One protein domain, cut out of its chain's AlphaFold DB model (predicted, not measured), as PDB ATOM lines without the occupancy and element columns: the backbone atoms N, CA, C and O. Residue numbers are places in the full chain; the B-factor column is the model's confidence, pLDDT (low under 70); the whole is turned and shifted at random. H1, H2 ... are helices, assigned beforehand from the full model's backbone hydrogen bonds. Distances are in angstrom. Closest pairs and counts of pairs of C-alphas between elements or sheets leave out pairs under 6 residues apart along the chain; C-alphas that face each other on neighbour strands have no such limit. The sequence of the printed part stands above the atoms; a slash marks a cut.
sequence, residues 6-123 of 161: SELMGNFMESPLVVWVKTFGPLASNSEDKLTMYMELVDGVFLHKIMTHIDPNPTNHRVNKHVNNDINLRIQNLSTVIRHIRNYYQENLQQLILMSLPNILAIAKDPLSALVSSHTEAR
ATOM      1  N   SER A   6     291.973 233.707 241.390       86.25
ATOM      2  CA  SER A   6     291.608 232.307 241.144       86.25
ATOM      3  C   SER A   6     291.362 232.030 239.659       86.25
ATOM      4  O   SER A   6     291.814 231.011 239.142       86.25
ATOM      5  N   GLU A   7     290.718 232.959 238.955       86.25
ATOM      6  CA  GLU A   7     290.490 232.859 237.514       86.25
ATOM      7  C   GLU A   7     291.800 232.999 236.728       86.25
ATOM      8  O   GLU A   7     292.076 232.194 235.841       86.25
ATOM      9  N   LEU A   8     292.675 233.932 237.122       86.31
ATOM     10  CA  LEU A   8     294.020 234.060 236.545       86.31
ATOM     11  C   LEU A   8     294.858 232.797 236.728       86.31
ATOM     12  O   LEU A   8     295.517 232.346 235.793       86.31
ATOM     13  N   MET A   9     294.801 232.204 237.920       88.25
ATOM     14  CA  MET A   9     295.436 230.923 238.209       88.25
ATOM     15  C   MET A   9     294.870 229.821 237.320       88.25
ATOM     16  O   MET A   9     295.629 229.041 236.750       88.25
ATOM     17  N   GLY A  10     293.544 229.777 237.187       87.56
ATOM     18  CA  GLY A  10     292.843 228.864 236.295       87.56
ATOM     19  C   GLY A  10     293.385 228.933 234.877       87.56
ATOM     20  O   GLY A  10     293.868 227.926 234.363       87.56
ATOM     21  N   ASN A  11     293.392 230.136 234.312       86.62
ATOM     22  CA  ASN A  11     293.845 230.401 232.953       86.62
ATOM     23  C   ASN A  11     295.331 230.064 232.769       86.62
ATOM     24  O   ASN A  11     295.721 229.489 231.755       86.62
ATOM     25  N   PHE A  12     296.176 230.376 233.755       86.62
ATOM     26  CA  PHE A  12     297.594 230.030 233.705       86.62
ATOM     27  C   PHE A  12     297.818 228.511 233.760       86.62
ATOM     28  O   PHE A  12     298.588 227.982 232.959       86.62
ATOM     29  N   MET A  13     297.110 227.792 234.639       87.94
ATOM     30  CA  MET A  13     297.198 226.329 234.768       87.94
ATOM     31  C   MET A  13     296.713 225.558 233.532       87.94
ATOM     32  O   MET A  13     297.067 224.385 233.366       87.94
ATOM     33  N   GLU A  14     295.894 226.203 232.704       86.12
ATOM     34  CA  GLU A  14     295.354 225.692 231.439       86.12
ATOM     35  C   GLU A  14     296.118 226.216 230.214       86.12
ATOM     36  O   GLU A  14     295.837 225.811 229.088       86.12
ATOM     37  N   SER A  15     297.113 227.084 230.413       84.38
ATOM     38  CA  SER A  15     297.940 227.586 229.317       84.38
ATOM     39  C   SER A  15     298.708 226.449 228.622       84.38
ATOM     40  O   SER A  15     299.112 225.490 229.294       84.38
ATOM     41  N   PRO A  16     298.992 226.559 227.307       80.25
ATOM     42  CA  PRO A  16     299.745 225.543 226.564       80.25
ATOM     43  C   PRO A  16     301.075 225.174 227.229       80.25
ATOM     44  O   PRO A  16     301.436 224.001 227.297       80.25
ATOM     45  N   LEU A  17     301.758 226.164 227.816       82.12
ATOM     46  CA  LEU A  17     302.995 225.952 228.561       82.12
ATOM     47  C   LEU A  17     302.794 225.008 229.753       82.12
ATOM     48  O   LEU A  17     303.560 224.062 229.915       82.12
ATOM     49  N   VAL A  18     301.779 225.242 230.590       84.00
ATOM     50  CA  VAL A  18     301.541 224.398 231.774       84.00
ATOM     51  C   VAL A  18     301.007 223.023 231.373       84.00
ATOM     52  O   VAL A  18     301.377 222.022 231.988       84.00
ATOM     53  N   VAL A  19     300.194 222.942 230.317       86.44
ATOM     54  CA  VAL A  19     299.750 221.662 229.743       86.44
ATOM     55  C   VAL A  19     300.946 220.837 229.261       86.44
ATOM     56  O   VAL A  19     301.039 219.662 229.604       86.44
ATOM     57  N   TRP A  20     301.900 221.448 228.552       86.69
ATOM     58  CA  TRP A  20     303.142 220.788 228.142       86.69
ATOM     59  C   TRP A  20     304.006 220.380 229.344       86.69
ATOM     60  O   TRP A  20     304.483 219.255 229.414       86.69
ATOM     61  N   VAL A  21     304.149 221.242 230.353       86.62
ATOM     62  CA  VAL A  21     304.882 220.916 231.592       86.62
ATOM     63  C   VAL A  21     304.306 219.669 232.280       86.62
ATOM     64  O   VAL A  21     305.065 218.803 232.721       86.62
ATOM     65  N   LYS A  22     302.976 219.522 232.316       86.00
ATOM     66  CA  LYS A  22     302.287 218.353 232.892       86.00
ATOM     67  C   LYS A  22     302.574 217.041 232.146       86.00
ATOM     68  O   LYS A  22     302.408 215.974 232.732       86.00
ATOM     69  N   THR A  23     303.051 217.070 230.895       87.19
ATOM     70  CA  THR A  23     303.388 215.829 230.168       87.19
ATOM     71  C   THR A  23     304.645 215.141 230.709       87.19
ATOM     72  O   THR A  23     304.853 213.964 230.436       87.19
ATOM     73  N   PHE A  24     305.476 215.838 231.494       85.12
ATOM     74  CA  PHE A  24     306.689 215.279 232.113       85.12
ATOM     75  C   PHE A  24     306.435 214.595 233.466       85.12
ATOM     76  O   PHE A  24     307.358 214.059 234.089       85.12
ATOM     77  N   GLY A  25     305.190 214.610 233.940       85.81
ATOM     78  CA  GLY A  25     304.768 213.945 235.163       85.81
ATOM     79  C   GLY A  25     303.661 214.707 235.892       85.81
ATOM     80  O   GLY A  25     303.423 215.881 235.607       85.81
ATOM     81  N   PRO A  26     302.988 214.049 236.850       81.56
ATOM     82  CA  PRO A  26     301.926 214.678 237.617       81.56
ATOM     83  C   PRO A  26     302.479 215.819 238.476       81.56
ATOM     84  O   PRO A  26     303.425 215.621 239.241       81.56
ATOM     85  N   LEU A  27     301.844 216.987 238.369       79.44
ATOM     86  CA  LEU A  27     301.936 218.049 239.368       79.44
ATOM     87  C   LEU A  27     301.015 217.686 240.546       79.44
ATOM     88  O   LEU A  27     299.936 217.128 240.346       79.44
ATOM     89  N   ALA A  28     301.438 217.994 241.766       65.75
ATOM     90  CA  ALA A  28     300.680 217.893 243.009       65.75
ATOM     91  C   ALA A  28     300.200 216.487 243.399       65.75
ATOM     92  O   ALA A  28     299.166 216.344 244.050       65.75
ATOM     93  N   SER A  29     300.946 215.437 243.024       64.06
ATOM     94  CA  SER A  29     300.702 214.042 243.438       64.06
ATOM     95  C   SER A  29     299.210 213.655 243.496       64.06
ATOM     96  O   SER A  29     298.745 213.109 244.496       64.06
ATOM     97  N   ASN A  30     298.469 213.939 242.416       59.31
ATOM     98  CA  ASN A  30     297.043 213.626 242.223       59.31
ATOM     99  C   ASN A  30     296.016 214.592 242.853       59.31
ATOM    100  O   ASN A  30     294.846 214.224 242.954       59.31
ATOM    101  N   SER A  31     296.396 215.806 243.261       66.44
ATOM    102  CA  SER A  31     295.415 216.837 243.622       66.44
ATOM    103  C   SER A  31     295.028 217.688 242.403       66.44
ATOM    104  O   SER A  31     295.875 218.116 241.623       66.44
ATOM    105  N   GLU A  32     293.730 217.959 242.239       74.06
ATOM    106  CA  GLU A  32     293.229 218.948 241.266       74.06
ATOM    107  C   GLU A  32     293.333 220.388 241.799       74.06
ATOM    108  O   GLU A  32     292.890 221.340 241.149       74.06
ATOM    109  N   ASP A  33     293.941 220.578 242.975       88.69
ATOM    110  CA  ASP A  33     294.111 221.898 243.557       88.69
ATOM    111  C   ASP A  33     295.126 222.720 242.749       88.69
ATOM    112  O   ASP A  33     296.346 222.540 242.825       88.69
ATOM    113  N   LYS A  34     294.586 223.672 241.982       87.75
ATOM    114  CA  LYS A  34     295.341 224.606 241.145       87.75
ATOM    115  C   LYS A  34     296.349 225.428 241.949       87.75
ATOM    116  O   LYS A  34     297.401 225.756 241.407       87.75
ATOM    117  N   LEU A  35     296.073 225.737 243.221       89.00
ATOM    118  CA  LEU A  35     297.022 226.466 244.063       89.00
ATOM    119  C   LEU A  35     298.241 225.601 244.391       89.00
ATOM    120  O   LEU A  35     299.371 226.057 244.228       89.00
ATOM    121  N   THR A  36     298.019 224.355 244.808       89.06
ATOM    122  CA  THR A  36     299.102 223.407 245.095       89.06
ATOM    123  C   THR A  36     299.947 223.145 243.846       89.06
ATOM    124  O   THR A  36     301.168 223.285 243.901       89.06
ATOM    125  N   MET A  37     299.314 222.871 242.699       89.25
ATOM    126  CA  MET A  37     300.020 222.697 241.420       89.25
ATOM    127  C   MET A  37     300.862 223.919 241.048       89.25
ATOM    128  O   MET A  37     302.003 223.787 240.611       89.25
ATOM    129  N   TYR A  38     300.319 225.123 241.232       90.00
ATOM    130  CA  TYR A  38     301.055 226.351 240.965       90.00
ATOM    131  C   TYR A  38     302.268 226.518 241.885       90.00
ATOM    132  O   TYR A  38     303.348 226.876 241.413       90.00
ATOM    133  N   MET A  39     302.122 226.223 243.177       90.12
ATOM    134  CA  MET A  39     303.217 226.345 244.142       90.12
ATOM    135  C   MET A  39     304.372 225.376 243.851       90.12
ATOM    136  O   MET A  39     305.528 225.761 244.027       90.12
ATOM    137  N   GLU A  40     304.097 224.181 243.320       89.56
ATOM    138  CA  GLU A  40     305.145 223.253 242.859       89.56
ATOM    139  C   GLU A  40     305.922 223.755 241.635       89.56
ATOM    140  O   GLU A  40     307.102 223.452 241.471       89.56
ATOM    141  N   LEU A  41     305.300 224.542 240.753       90.69
ATOM    142  CA  LEU A  41     306.039 225.179 239.656       90.69
ATOM    143  C   LEU A  41     306.937 226.297 240.186       90.69
ATOM    144  O   LEU A  41     308.081 226.467 239.761       90.69
ATOM    145  N   VAL A  42     306.398 227.064 241.128       91.38
ATOM    146  CA  VAL A  42     307.017 228.255 241.703       91.38
ATOM    147  C   VAL A  42     308.239 227.933 242.575       91.38
ATOM    148  O   VAL A  42     309.115 228.787 242.737       91.38
ATOM    149  N   ASP A  43     308.331 226.726 243.133       91.62
ATOM    150  CA  ASP A  43     309.497 226.298 243.912       91.62
ATOM    151  C   ASP A  43     310.726 225.933 243.053       91.62
ATOM    152  O   ASP A  43     311.850 225.859 243.563       91.62
ATOM    153  N   GLY A  44     310.517 225.757 241.744       91.31
ATOM    154  CA  GLY A  44     311.543 225.489 240.740       91.31
ATOM    155  C   GLY A  44     312.099 224.060 240.720       91.31
ATOM    156  O   GLY A  44     312.920 223.760 239.853       91.31
ATOM    157  N   VAL A  45     311.673 223.161 241.612       92.94
ATOM    158  CA  VAL A  45     312.174 221.776 241.683       92.94
ATOM    159  C   VAL A  45     311.674 220.962 240.496       92.94
ATOM    160  O   VAL A  45     312.467 220.305 239.814       92.94
ATOM    161  N   PHE A  46     310.371 221.029 240.213       91.81
ATOM    162  CA  PHE A  46     309.785 220.310 239.081       91.81
ATOM    163  C   PHE A  46     310.307 220.841 237.741       91.81
ATOM    164  O   PHE A  46     310.696 220.066 236.868       91.81
ATOM    165  N   LEU A  47     310.412 222.168 237.607       91.25
ATOM    166  CA  LEU A  47     310.976 222.811 236.418       91.25
ATOM    167  C   LEU A  47     312.429 222.393 236.179       91.25
ATOM    168  O   LEU A  47     312.816 222.103 235.049       91.25
ATOM    169  N   HIS A  48     313.231 222.296 237.240       91.56
ATOM    170  CA  HIS A  48     314.594 221.796 237.121       91.56
ATOM    171  C   HIS A  48     314.631 220.337 236.647       91.56
ATOM    172  O   HIS A  48     315.415 220.009 235.758       91.56
ATOM    173  N   LYS A  49     313.749 219.471 237.166       90.31
ATOM    174  CA  LYS A  49     313.634 218.084 236.692       90.31
ATOM    175  C   LYS A  49     313.352 218.026 235.187       90.31
ATOM    176  O   LYS A  49     313.982 217.223 234.500       90.31
ATOM    177  N   ILE A  50     312.464 218.874 234.668       89.88
ATOM    178  CA  ILE A  50     312.202 218.963 233.222       89.88
ATOM    179  C   ILE A  50     313.475 219.355 232.471       89.88
ATOM    180  O   ILE A  50     313.854 218.669 231.526       89.88
ATOM    181  N   MET A  51     314.183 220.389 232.930       88.50
ATOM    182  CA  MET A  51     315.424 220.820 232.279       88.50
ATOM    183  C   MET A  51     316.481 219.713 232.230       88.50
ATOM    184  O   MET A  51     317.130 219.555 231.206       88.50
ATOM    185  N   THR A  52     316.595 218.883 233.273       89.12
ATOM    186  CA  THR A  52     317.506 217.721 233.246       89.12
ATOM    187  C   THR A  52     317.073 216.599 232.301       89.12
ATOM    188  O   THR A  52     317.922 215.833 231.859       89.12
ATOM    189  N   HIS A  53     315.776 216.479 231.982       87.00
ATOM    190  CA  HIS A  53     315.306 215.546 230.949       87.00
ATOM    191  C   HIS A  53     315.600 216.070 229.540       87.00
ATOM    192  O   HIS A  53     315.883 215.274 228.651       87.00
ATOM    193  N   ILE A  54     315.521 217.390 229.338       86.00
ATOM    194  CA  ILE A  54     315.803 218.045 228.053       86.00
ATOM    195  C   ILE A  54     317.307 218.053 227.770       86.00
ATOM    196  O   ILE A  54     317.735 217.737 226.665       86.00
ATOM    197  N   ASP A  55     318.104 218.409 228.774       85.56
ATOM    198  CA  ASP A  55     319.554 218.505 228.680       85.56
ATOM    199  C   ASP A  55     320.209 217.843 229.905       85.56
ATOM    200  O   ASP A  55     320.297 218.455 230.978       85.56
ATOM    201  N   PRO A  56     320.682 216.589 229.772       82.12
ATOM    202  CA  PRO A  56     321.269 215.828 230.870       82.12
ATOM    203  C   PRO A  56     322.711 216.251 231.209       82.12
ATOM    204  O   PRO A  56     323.418 215.511 231.898       82.12
ATOM    205  N   ASN A  57     323.179 217.409 230.727       76.31
ATOM    206  CA  ASN A  57     324.541 217.892 230.936       76.31
ATOM    207  C   ASN A  57     324.937 217.851 232.436       76.31
ATOM    208  O   ASN A  57     324.225 218.401 233.283       76.31
ATOM    209  N   PRO A  58     326.086 217.233 232.790       57.16
ATOM    210  CA  PRO A  58     326.496 216.980 234.175       57.16
ATOM    211  C   PRO A  58     326.902 218.233 234.962       57.16
ATOM    212  O   PRO A  58     327.281 218.129 236.133       57.16
ATOM    213  N   THR A  59     326.872 219.418 234.345       61.78
ATOM    214  CA  THR A  59     327.130 220.676 235.048       61.78
ATOM    215  C   THR A  59     326.200 220.795 236.260       61.78
ATOM    216  O   THR A  59     325.037 220.408 236.232       61.78
ATOM    217  N   ASN A  60     326.768 221.230 237.387       58.47
ATOM    218  CA  ASN A  60     326.260 221.045 238.749       58.47
ATOM    219  C   ASN A  60     324.980 221.871 239.016       58.47
ATOM    220  O   ASN A  60     324.991 222.861 239.743       58.47
ATOM    221  N   HIS A  61     323.864 221.489 238.399       70.62
ATOM    222  CA  HIS A  61     322.570 222.163 238.472       70.62
ATOM    223  C   HIS A  61     321.765 221.734 239.705       70.62
ATOM    224  O   HIS A  61     320.553 221.588 239.647       70.62
ATOM    225  N   ARG A  62     322.422 221.498 240.844       85.38
ATOM    226  CA  ARG A  62     321.720 221.051 242.053       85.38
ATOM    227  C   ARG A  62     320.718 222.108 242.516       85.38
ATOM    228  O   ARG A  62     321.076 223.267 242.697       85.38
ATOM    229  N   VAL A  63     319.491 221.666 242.770       92.00
ATOM    230  CA  VAL A  63     318.423 222.470 243.377       92.00
ATOM    231  C   VAL A  63     318.089 221.971 244.779       92.00
ATOM    232  O   VAL A  63     318.318 220.808 245.125       92.00
ATOM    233  N   ASN A  64     317.516 222.855 245.590       93.56
ATOM    234  CA  ASN A  64     317.024 222.545 246.923       93.56
ATOM    235  C   ASN A  64     315.694 221.795 246.814       93.56
ATOM    236  O   ASN A  64     314.703 222.371 246.378       93.56
ATOM    237  N   LYS A  65     315.659 220.522 247.222       91.44
ATOM    238  CA  LYS A  65     314.444 219.685 247.146       91.44
ATOM    239  C   LYS A  65     313.415 219.993 248.238       91.44
ATOM    240  O   LYS A  65     312.231 219.767 248.042       91.44
ATOM    241  N   HIS A  66     313.869 220.483 249.389       91.50
ATOM    242  CA  HIS A  66     313.020 220.796 250.540       91.50
ATOM    243  C   HIS A  66     312.922 222.307 250.704       91.50
ATOM    244  O   HIS A  66     313.623 222.905 251.513       91.50
ATOM    245  N   VAL A  67     312.081 222.924 249.874       90.44
ATOM    246  CA  VAL A  67     311.976 224.383 249.792       90.44
ATOM    247  C   VAL A  67     311.187 224.963 250.967       90.44
ATOM    248  O   VAL A  67     311.517 226.047 251.426       90.44
ATOM    249  N   ASN A  68     310.173 224.253 251.483       88.81
ATOM    250  CA  ASN A  68     309.362 224.662 252.647       88.81
ATOM    251  C   ASN A  68     308.841 226.113 252.569       88.81
ATOM    252  O   ASN A  68     308.755 226.807 253.578       88.81
ATOM    253  N   ASN A  69     308.519 226.576 251.355       84.88
ATOM    254  CA  ASN A  69     308.135 227.956 251.046       84.88
ATOM    255  C   ASN A  69     309.175 229.036 251.444       84.88
ATOM    256  O   ASN A  69     308.835 230.212 251.558       84.88
ATOM    257  N   ASP A  70     310.449 228.667 251.619       93.75
ATOM    258  CA  ASP A  70     311.541 229.615 251.845       93.75
ATOM    259  C   ASP A  70     311.841 230.402 250.562       93.75
ATOM    260  O   ASP A  70     312.175 229.849 249.510       93.75
ATOM    261  N   ILE A  71     311.736 231.726 250.663       92.88
ATOM    262  CA  ILE A  71     311.901 232.646 249.535       92.88
ATOM    263  C   ILE A  71     313.307 232.541 248.928       92.88
ATOM    264  O   ILE A  71     313.447 232.563 247.706       92.88
ATOM    265  N   ASN A  72     314.352 232.408 249.745       94.50
ATOM    266  CA  ASN A  72     315.728 232.338 249.252       94.50
ATOM    267  C   ASN A  72     315.969 231.031 248.497       94.50
ATOM    268  O   ASN A  72     316.589 231.049 247.433       94.50
ATOM    269  N   LEU A  73     315.437 229.915 249.000       95.38
ATOM    270  CA  LEU A  73     315.536 228.623 248.319       95.38
ATOM    271  C   LEU A  73     314.795 228.644 246.973       95.38
ATOM    272  O   LEU A  73     315.332 228.157 245.978       95.38
ATOM    273  N   ARG A  74     313.622 229.289 246.906       94.56
ATOM    274  CA  ARG A  74     312.883 229.510 245.647       94.56
ATOM    275  C   ARG A  74     313.688 230.351 244.661       94.56
ATOM    276  O   ARG A  74     313.818 229.969 243.501       94.56
ATOM    277  N   ILE A  75     314.287 231.457 245.117       94.12
ATOM    278  CA  ILE A  75     315.165 232.297 244.283       94.12
ATOM    279  C   ILE A  75     316.326 231.468 243.725       94.12
ATOM    280  O   ILE A  75     316.605 231.548 242.528       94.12
ATOM    281  N   GLN A  76     316.997 230.667 244.556       93.88
ATOM    282  CA  GLN A  76     318.127 229.833 244.131       93.88
ATOM    283  C   GLN A  76     317.718 228.782 243.092       93.88
ATOM    284  O   GLN A  76     318.389 228.632 242.064       93.88
ATOM    285  N   ASN A  77     316.607 228.085 243.329       94.69
ATOM    286  CA  ASN A  77     316.093 227.068 242.418       94.69
ATOM    287  C   ASN A  77     315.702 227.684 241.070       94.69
ATOM    288  O   ASN A  77     316.194 227.250 240.029       94.69
ATOM    289  N   LEU A  78     314.897 228.750 241.079       92.62
ATOM    290  CA  LEU A  78     314.476 229.441 239.858       92.62
ATOM    291  C   LEU A  78     315.664 230.057 239.099       92.62
ATOM    292  O   LEU A  78     315.715 229.977 237.874       92.62
ATOM    293  N   SER A  79     316.665 230.600 239.801       91.94
ATOM    294  CA  SER A  79     317.909 231.084 239.175       91.94
ATOM    295  C   SER A  79     318.666 229.961 238.467       91.94
ATOM    296  O   SER A  79     319.191 230.159 237.371       91.94
ATOM    297  N   THR A  80     318.693 228.770 239.067       92.31
ATOM    298  CA  THR A  80     319.305 227.579 238.464       92.31
ATOM    299  C   THR A  80     318.565 227.158 237.199       92.31
ATOM    300  O   THR A  80     319.209 226.930 236.178       92.31
ATOM    301  N   VAL A  81     317.229 227.140 237.231       90.56
ATOM    302  CA  VAL A  81     316.391 226.831 236.063       90.56
ATOM    303  C   VAL A  81     316.618 227.836 234.934       90.56
ATOM    304  O   VAL A  81     316.907 227.426 233.813       90.56
ATOM    305  N   ILE A  82     316.560 229.145 235.211       88.75
ATOM    306  CA  ILE A  82     316.767 230.176 234.179       88.75
ATOM    307  C   ILE A  82     318.160 230.078 233.562       88.75
ATOM    308  O   ILE A  82     318.309 230.220 232.346       88.75
ATOM    309  N   ARG A  83     319.189 229.830 234.379       89.12
ATOM    310  CA  ARG A  83     320.551 229.649 233.877       89.12
ATOM    311  C   ARG A  83     320.650 228.423 232.970       89.12
ATOM    312  O   ARG A  83     321.252 228.530 231.910       89.12
ATOM    313  N   HIS A  84     320.040 227.300 233.351       87.56
ATOM    314  CA  HIS A  84     320.036 226.088 232.527       87.56
ATOM    315  C   HIS A  84     319.324 226.328 231.191       87.56
ATOM    316  O   HIS A  84     319.890 226.033 230.146       87.56
ATOM    317  N   ILE A  85     318.148 226.969 231.208       86.75
ATOM    318  CA  ILE A  85     317.428 227.362 229.985       86.75
ATOM    319  C   ILE A  85     318.335 228.211 229.091       86.75
ATOM    320  O   ILE A  85     318.511 227.899 227.918       86.75
ATOM    321  N   ARG A  86     318.951 229.267 229.638       86.38
ATOM    322  CA  ARG A  86     319.832 230.144 228.860       86.38
ATOM    323  C   ARG A  86     320.982 229.373 228.218       86.38
ATOM    324  O   ARG A  86     321.214 229.548 227.025       86.38
ATOM    325  N   ASN A  87     321.665 228.536 228.995       87.12
ATOM    326  CA  ASN A  87     322.788 227.752 228.500       87.12
ATOM    327  C   ASN A  87     322.341 226.804 227.386       87.12
ATOM    328  O   ASN A  87     322.969 226.790 226.339       87.12
ATOM    329  N   TYR A  88     321.212 226.112 227.546       85.94
ATOM    330  CA  TYR A  88     320.683 225.226 226.511       85.94
ATOM    331  C   TYR A  88     320.408 225.961 225.187       85.94
ATOM    332  O   TYR A  88     320.836 225.520 224.122       85.94
ATOM    333  N   TYR A  89     319.755 227.128 225.236       85.44
ATOM    334  CA  TYR A  89     319.502 227.918 224.024       85.44
ATOM    335  C   TYR A  89     320.796 228.421 223.372       85.44
ATOM    336  O   TYR A  89     320.922 228.384 222.150       85.44
ATOM    337  N   GLN A  90     321.760 228.881 224.168       84.88
ATOM    338  CA  GLN A  90     322.991 229.475 223.645       84.88
ATOM    339  C   GLN A  90     324.004 228.430 223.165       84.88
ATOM    340  O   GLN A  90     324.604 228.611 222.110       84.88
ATOM    341  N   GLU A  91     324.203 227.360 223.931       85.00
ATOM    342  CA  GLU A  91     325.254 226.365 223.705       85.00
ATOM    343  C   GLU A  91     324.774 225.217 222.810       85.00
ATOM    344  O   GLU A  91     325.506 224.815 221.907       85.00
ATOM    345  N   ASN A  92     323.544 224.720 223.003       83.38
ATOM    346  CA  ASN A  92     323.024 223.585 222.233       83.38
ATOM    347  C   ASN A  92     322.302 224.046 220.961       83.38
ATOM    348  O   ASN A  92     322.566 223.517 219.886       83.38
ATOM    349  N   LEU A  93     321.406 225.035 221.071       84.56
ATOM    350  CA  LEU A  93     320.608 225.505 219.929       84.56
ATOM    351  C   LEU A  93     321.283 226.625 219.125       84.56
ATOM    352  O   LEU A  93     320.827 226.935 218.028       84.56
ATOM    353  N   GLN A  94     322.338 227.248 219.661       87.50
ATOM    354  CA  GLN A  94     322.991 228.427 219.072       87.50
ATOM    355  C   GLN A  94     322.005 229.580 218.783       87.50
ATOM    356  O   GLN A  94     322.153 230.331 217.817       87.50
ATOM    357  N   GLN A  95     320.983 229.738 219.631       79.31
ATOM    358  CA  GLN A  95     319.932 230.751 219.512       79.31
ATOM    359  C   GLN A  95     319.995 231.767 220.658       79.31
ATOM    360  O   GLN A  95     320.197 231.430 221.827       79.31
ATOM    361  N   LEU A  96     319.779 233.044 220.331       77.00
ATOM    362  CA  LEU A  96     319.713 234.116 221.321       77.00
ATOM    363  C   LEU A  96     318.291 234.246 221.882       77.00
ATOM    364  O   LEU A  96     317.332 234.435 221.135       77.00
ATOM    365  N   ILE A  97     318.167 234.226 223.209       77.12
ATOM    366  CA  ILE A  97     316.912 234.554 223.892       77.12
ATOM    367  C   ILE A  97     316.713 236.077 223.823       77.12
ATOM    368  O   ILE A  97     317.351 236.819 224.567       77.12
ATOM    369  N   LEU A  98     315.848 236.538 222.915       70.62
ATOM    370  CA  LEU A  98     315.532 237.965 222.715       70.62
ATOM    371  C   LEU A  98     314.411 238.488 223.628       70.62
ATOM    372  O   LEU A  98     314.174 239.693 223.695       70.62
ATOM    373  N   MET A  99     313.715 237.593 224.325       70.69
ATOM    374  CA  MET A  99     312.624 237.940 225.235       70.69
ATOM    375  C   MET A  99     313.125 238.325 226.631       70.69
ATOM    376  O   MET A  99     314.201 237.907 227.071       70.69
ATOM    377  N   SER A 100     312.305 239.086 227.361       71.75
ATOM    378  CA  SER A 100     312.521 239.317 228.786       71.75
ATOM    379  C   SER A 100     312.383 238.000 229.550       71.75
ATOM    380  O   SER A 100     311.415 237.254 229.402       71.75
ATOM    381  N   LEU A 101     313.384 237.694 230.372       73.75
ATOM    382  CA  LEU A 101     313.326 236.532 231.249       73.75
ATOM    383  C   LEU A 101     312.350 236.790 232.407       73.75
ATOM    384  O   LEU A 101     312.218 237.937 232.844       73.75
ATOM    385  N   PRO A 102     311.710 235.737 232.947       79.00
ATOM    386  CA  PRO A 102     310.842 235.861 234.109       79.00
ATOM    387  C   PRO A 102     311.542 236.564 235.277       79.00
ATOM    388  O   PRO A 102     312.687 236.251 235.617       79.00
ATOM    389  N   ASN A 103     310.843 237.493 235.933       83.62
ATOM    390  CA  ASN A 103     311.361 238.171 237.116       83.62
ATOM    391  C   ASN A 103     311.325 237.222 238.326       83.62
ATOM    392  O   ASN A 103     310.331 237.148 239.051       83.62
ATOM    393  N   ILE A 104     312.431 236.506 238.550       85.38
ATOM    394  CA  ILE A 104     312.574 235.527 239.640       85.38
ATOM    395  C   ILE A 104     312.268 236.151 241.004       85.38
ATOM    396  O   ILE A 104     311.649 235.504 241.843       85.38
ATOM    397  N   LEU A 105     312.690 237.397 241.243       82.81
ATOM    398  CA  LEU A 105     312.489 238.046 242.539       82.81
ATOM    399  C   LEU A 105     311.009 238.318 242.805       82.81
ATOM    400  O   LEU A 105     310.564 238.121 243.934       82.81
ATOM    401  N   ALA A 106     310.261 238.737 241.782       84.62
ATOM    402  CA  ALA A 106     308.818 238.917 241.887       84.62
ATOM    403  C   ALA A 106     308.128 237.572 242.152       84.62
ATOM    404  O   ALA A 106     307.414 237.438 243.143       84.62
ATOM    405  N   ILE A 107     308.433 236.555 241.336       85.81
ATOM    406  CA  ILE A 107     307.841 235.216 241.460       85.81
ATOM    407  C   ILE A 107     308.142 234.611 242.832       85.81
ATOM    408  O   ILE A 107     307.248 234.064 243.466       85.81
ATOM    409  N   ALA A 108     309.380 234.701 243.319       84.50
ATOM    410  CA  ALA A 108     309.779 234.073 244.574       84.50
ATOM    411  C   ALA A 108     309.218 234.780 245.817       84.50
ATOM    412  O   ALA A 108     308.864 234.110 246.784       84.50
ATOM    413  N   LYS A 109     309.134 236.117 245.814       87.38
ATOM    414  CA  LYS A 109     308.652 236.881 246.976       87.38
ATOM    415  C   LYS A 109     307.134 236.868 247.091       87.38
ATOM    416  O   LYS A 109     306.619 236.668 248.185       87.38
ATOM    417  N   ASP A 110     306.442 237.074 245.977       87.81
ATOM    418  CA  ASP A 110     304.986 237.142 245.942       87.81
ATOM    419  C   ASP A 110     304.466 236.518 244.637       87.81
ATOM    420  O   ASP A 110     304.210 237.220 243.654       87.81
ATOM    421  N   PRO A 111     304.349 235.179 244.593       84.69
ATOM    422  CA  PRO A 111     303.998 234.481 243.363       84.69
ATOM    423  C   PRO A 111     302.591 234.846 242.867       84.69
ATOM    424  O   PRO A 111     302.393 235.015 241.667       84.69
ATOM    425  N   LEU A 112     301.626 235.069 243.763       86.00
ATOM    426  CA  LEU A 112     300.266 235.446 243.364       86.00
ATOM    427  C   LEU A 112     300.216 236.862 242.785       86.00
ATOM    428  O   LEU A 112     299.578 237.075 241.756       86.00
ATOM    429  N   SER A 113     300.924 237.820 243.387       82.88
ATOM    430  CA  SER A 113     301.032 239.164 242.816       82.88
ATOM    431  C   SER A 113     301.804 239.164 241.496       82.88
ATOM    432  O   SER A 113     301.424 239.868 240.561       82.88
ATOM    433  N   ALA A 114     302.838 238.326 241.359       78.69
ATOM    434  CA  ALA A 114     303.557 238.153 240.098       78.69
ATOM    435  C   ALA A 114     302.646 237.598 238.989       78.69
ATOM    436  O   ALA A 114     302.707 238.070 237.854       78.69
ATOM    437  N   LEU A 115     301.758 236.653 239.321       80.62
ATOM    438  CA  LEU A 115     300.741 236.137 238.405       80.62
ATOM    439  C   LEU A 115     299.769 237.244 237.963       80.62
ATOM    440  O   LEU A 115     299.518 237.393 236.768       80.62
ATOM    441  N   VAL A 116     299.283 238.067 238.898       76.50
ATOM    442  CA  VAL A 116     298.418 239.222 238.590       76.50
ATOM    443  C   VAL A 116     299.144 240.242 237.712       76.50
ATOM    444  O   VAL A 116     298.608 240.673 236.694       76.50
ATOM    445  N   SER A 117     300.389 240.567 238.053       69.00
ATOM    446  CA  SER A 117     301.214 241.540 237.328       69.00
ATOM    447  C   SER A 117     301.480 241.092 235.891       69.00
ATOM    448  O   SER A 117     301.377 241.892 234.965       69.00
ATOM    449  N   SER A 118     301.725 239.792 235.688       65.19
ATOM    450  CA  SER A 118     301.905 239.202 234.356       65.19
ATOM    451  C   SER A 118     300.646 239.255 233.482       65.19
ATOM    452  O   SER A 118     300.744 239.216 232.258       65.19
ATOM    453  N   HIS A 119     299.463 239.359 234.096       62.78
ATOM    454  CA  HIS A 119     298.203 239.552 233.385       62.78
ATOM    455  C   HIS A 119     297.945 241.029 233.059       62.78
ATOM    456  O   HIS A 119     297.427 241.340 231.988       62.78
ATOM    457  N   THR A 120     298.311 241.943 233.963       49.44
ATOM    458  CA  THR A 120     298.120 243.391 233.771       49.44
ATOM    459  C   THR A 120     299.150 244.008 232.823       49.44
ATOM    460  O   THR A 120     298.836 244.960 232.112       49.44
ATOM    461  N   GLU A 121     300.360 243.447 232.753       48.72
ATOM    462  CA  GLU A 121     301.342 243.758 231.713       48.72
ATOM    463  C   GLU A 121     301.032 242.931 230.462       48.72
ATOM    464  O   GLU A 121     301.523 241.823 230.249       48.72
ATOM    465  N   ALA A 122     300.160 243.470 229.614       37.53
ATOM    466  CA  ALA A 122     299.820 242.866 228.337       37.53
ATOM    467  C   ALA A 122     301.082 242.577 227.491       37.53
ATOM    468  O   ALA A 122     301.664 243.492 226.910       37.53
ATOM    469  N   ARG A 123     301.456 241.294 227.358       42.62
ATOM    470  CA  ARG A 123     301.426 240.495 226.104       42.62
ATOM    471  C   ARG A 123     302.335 239.258 226.189       42.62
ATOM    472  O   ARG A 123     303.551 239.332 226.098       42.62
TER     473      ARG A 123
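What this domain is: This is residues 6 to 123 of the 161 residues of the protein "Protein Daple" of Bagarius yarrelli (UniProt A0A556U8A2). Picture the long helix H5 along one side of a compact body, with H4 side by side with its residues 77 to 85 and H6 side by side with its residues 71 to 79, while at the other end H1 packs crosswise on H3 and H7. H3 reaches from H1 toward H5 and H6, H2 lies near H1, H3 and H4 without touching a helix, and the long link of residues 55 to 70 folds back from the end of H4 to the start of H5. The printed part has 118 residues with seven named helices, H1 to H7 in order, and no named strand; its class is all helix. It is compact, with a radius of gyration of the C-alphas of 14.3 A, and rounded, spanning 38 by 32 by 28 A.

Where its parts are: Find C-alpha 6 at (291.608, 232.307, 241.144), where H1 begins; it runs to residue 13. H2 follows at residues 16 to 22, and H3 at residues 34 to 42, 12.2 A long. H4 takes residues 45 to 54, 14.6 A. Look next at C-alpha 71, at (311.901, 232.646, 249.535): from there H5 runs 30.8 A to residue 92. H6 is residues 104 to 109. H7 is residues 111 to 120, 14.4 A, and ends at C-alpha 120, at (298.120, 243.391, 233.771).

How they stand to each other: Begin with H1, which touches H3 at a steep tilt of 54 degrees, the same way; the closest C-alphas, of Met 13 and Lys 34, are 6.9 A apart. H1 also touches H7, about perpendicular at 87 degrees, with the C-alphas of Leu 8 and Val 116 closest at 7.1 A. H2 and H3 are near each other. H3 is close to H5 but not clearly touching, the C-alphas of Val 42 and Arg 74 being closest at 7.2 A. H4 touches residues 77 to 85 of H5 at a shallow tilt of 13 degrees, the same way; the C-alphas of His 48 and Val 81 are closest at 5.4 A. H5 and H6 form a helical hairpin at a shallow tilt of 17 degrees, opposite ways: residues 71 to 79 of H5 touch H6, and the C-alphas of Ile 71 and Ala 108 are closest at 5.6 A. H6 and H7 touch only at the corner by their link, the C-alphas of Ile 107 and Ala 114 being closest at 5.4 A. The helix packing is part aligned, part crossed. H4 and H6, among others, are apart. In each of the seven helices every O i to N i+4 pair is within hydrogen-bond range.

The domain as a whole: The two C-alphas farthest apart, of Glu 7 and Pro 58, are 39.5 A from each other. The printed part has no cut. The links H2 to H3, H4 to H5 and H5 to H6 are long. The mean pLDDT of the printed part is 82.9; look for values under 70 at residues 28 to 31, 58 to 60 and 117 to 123.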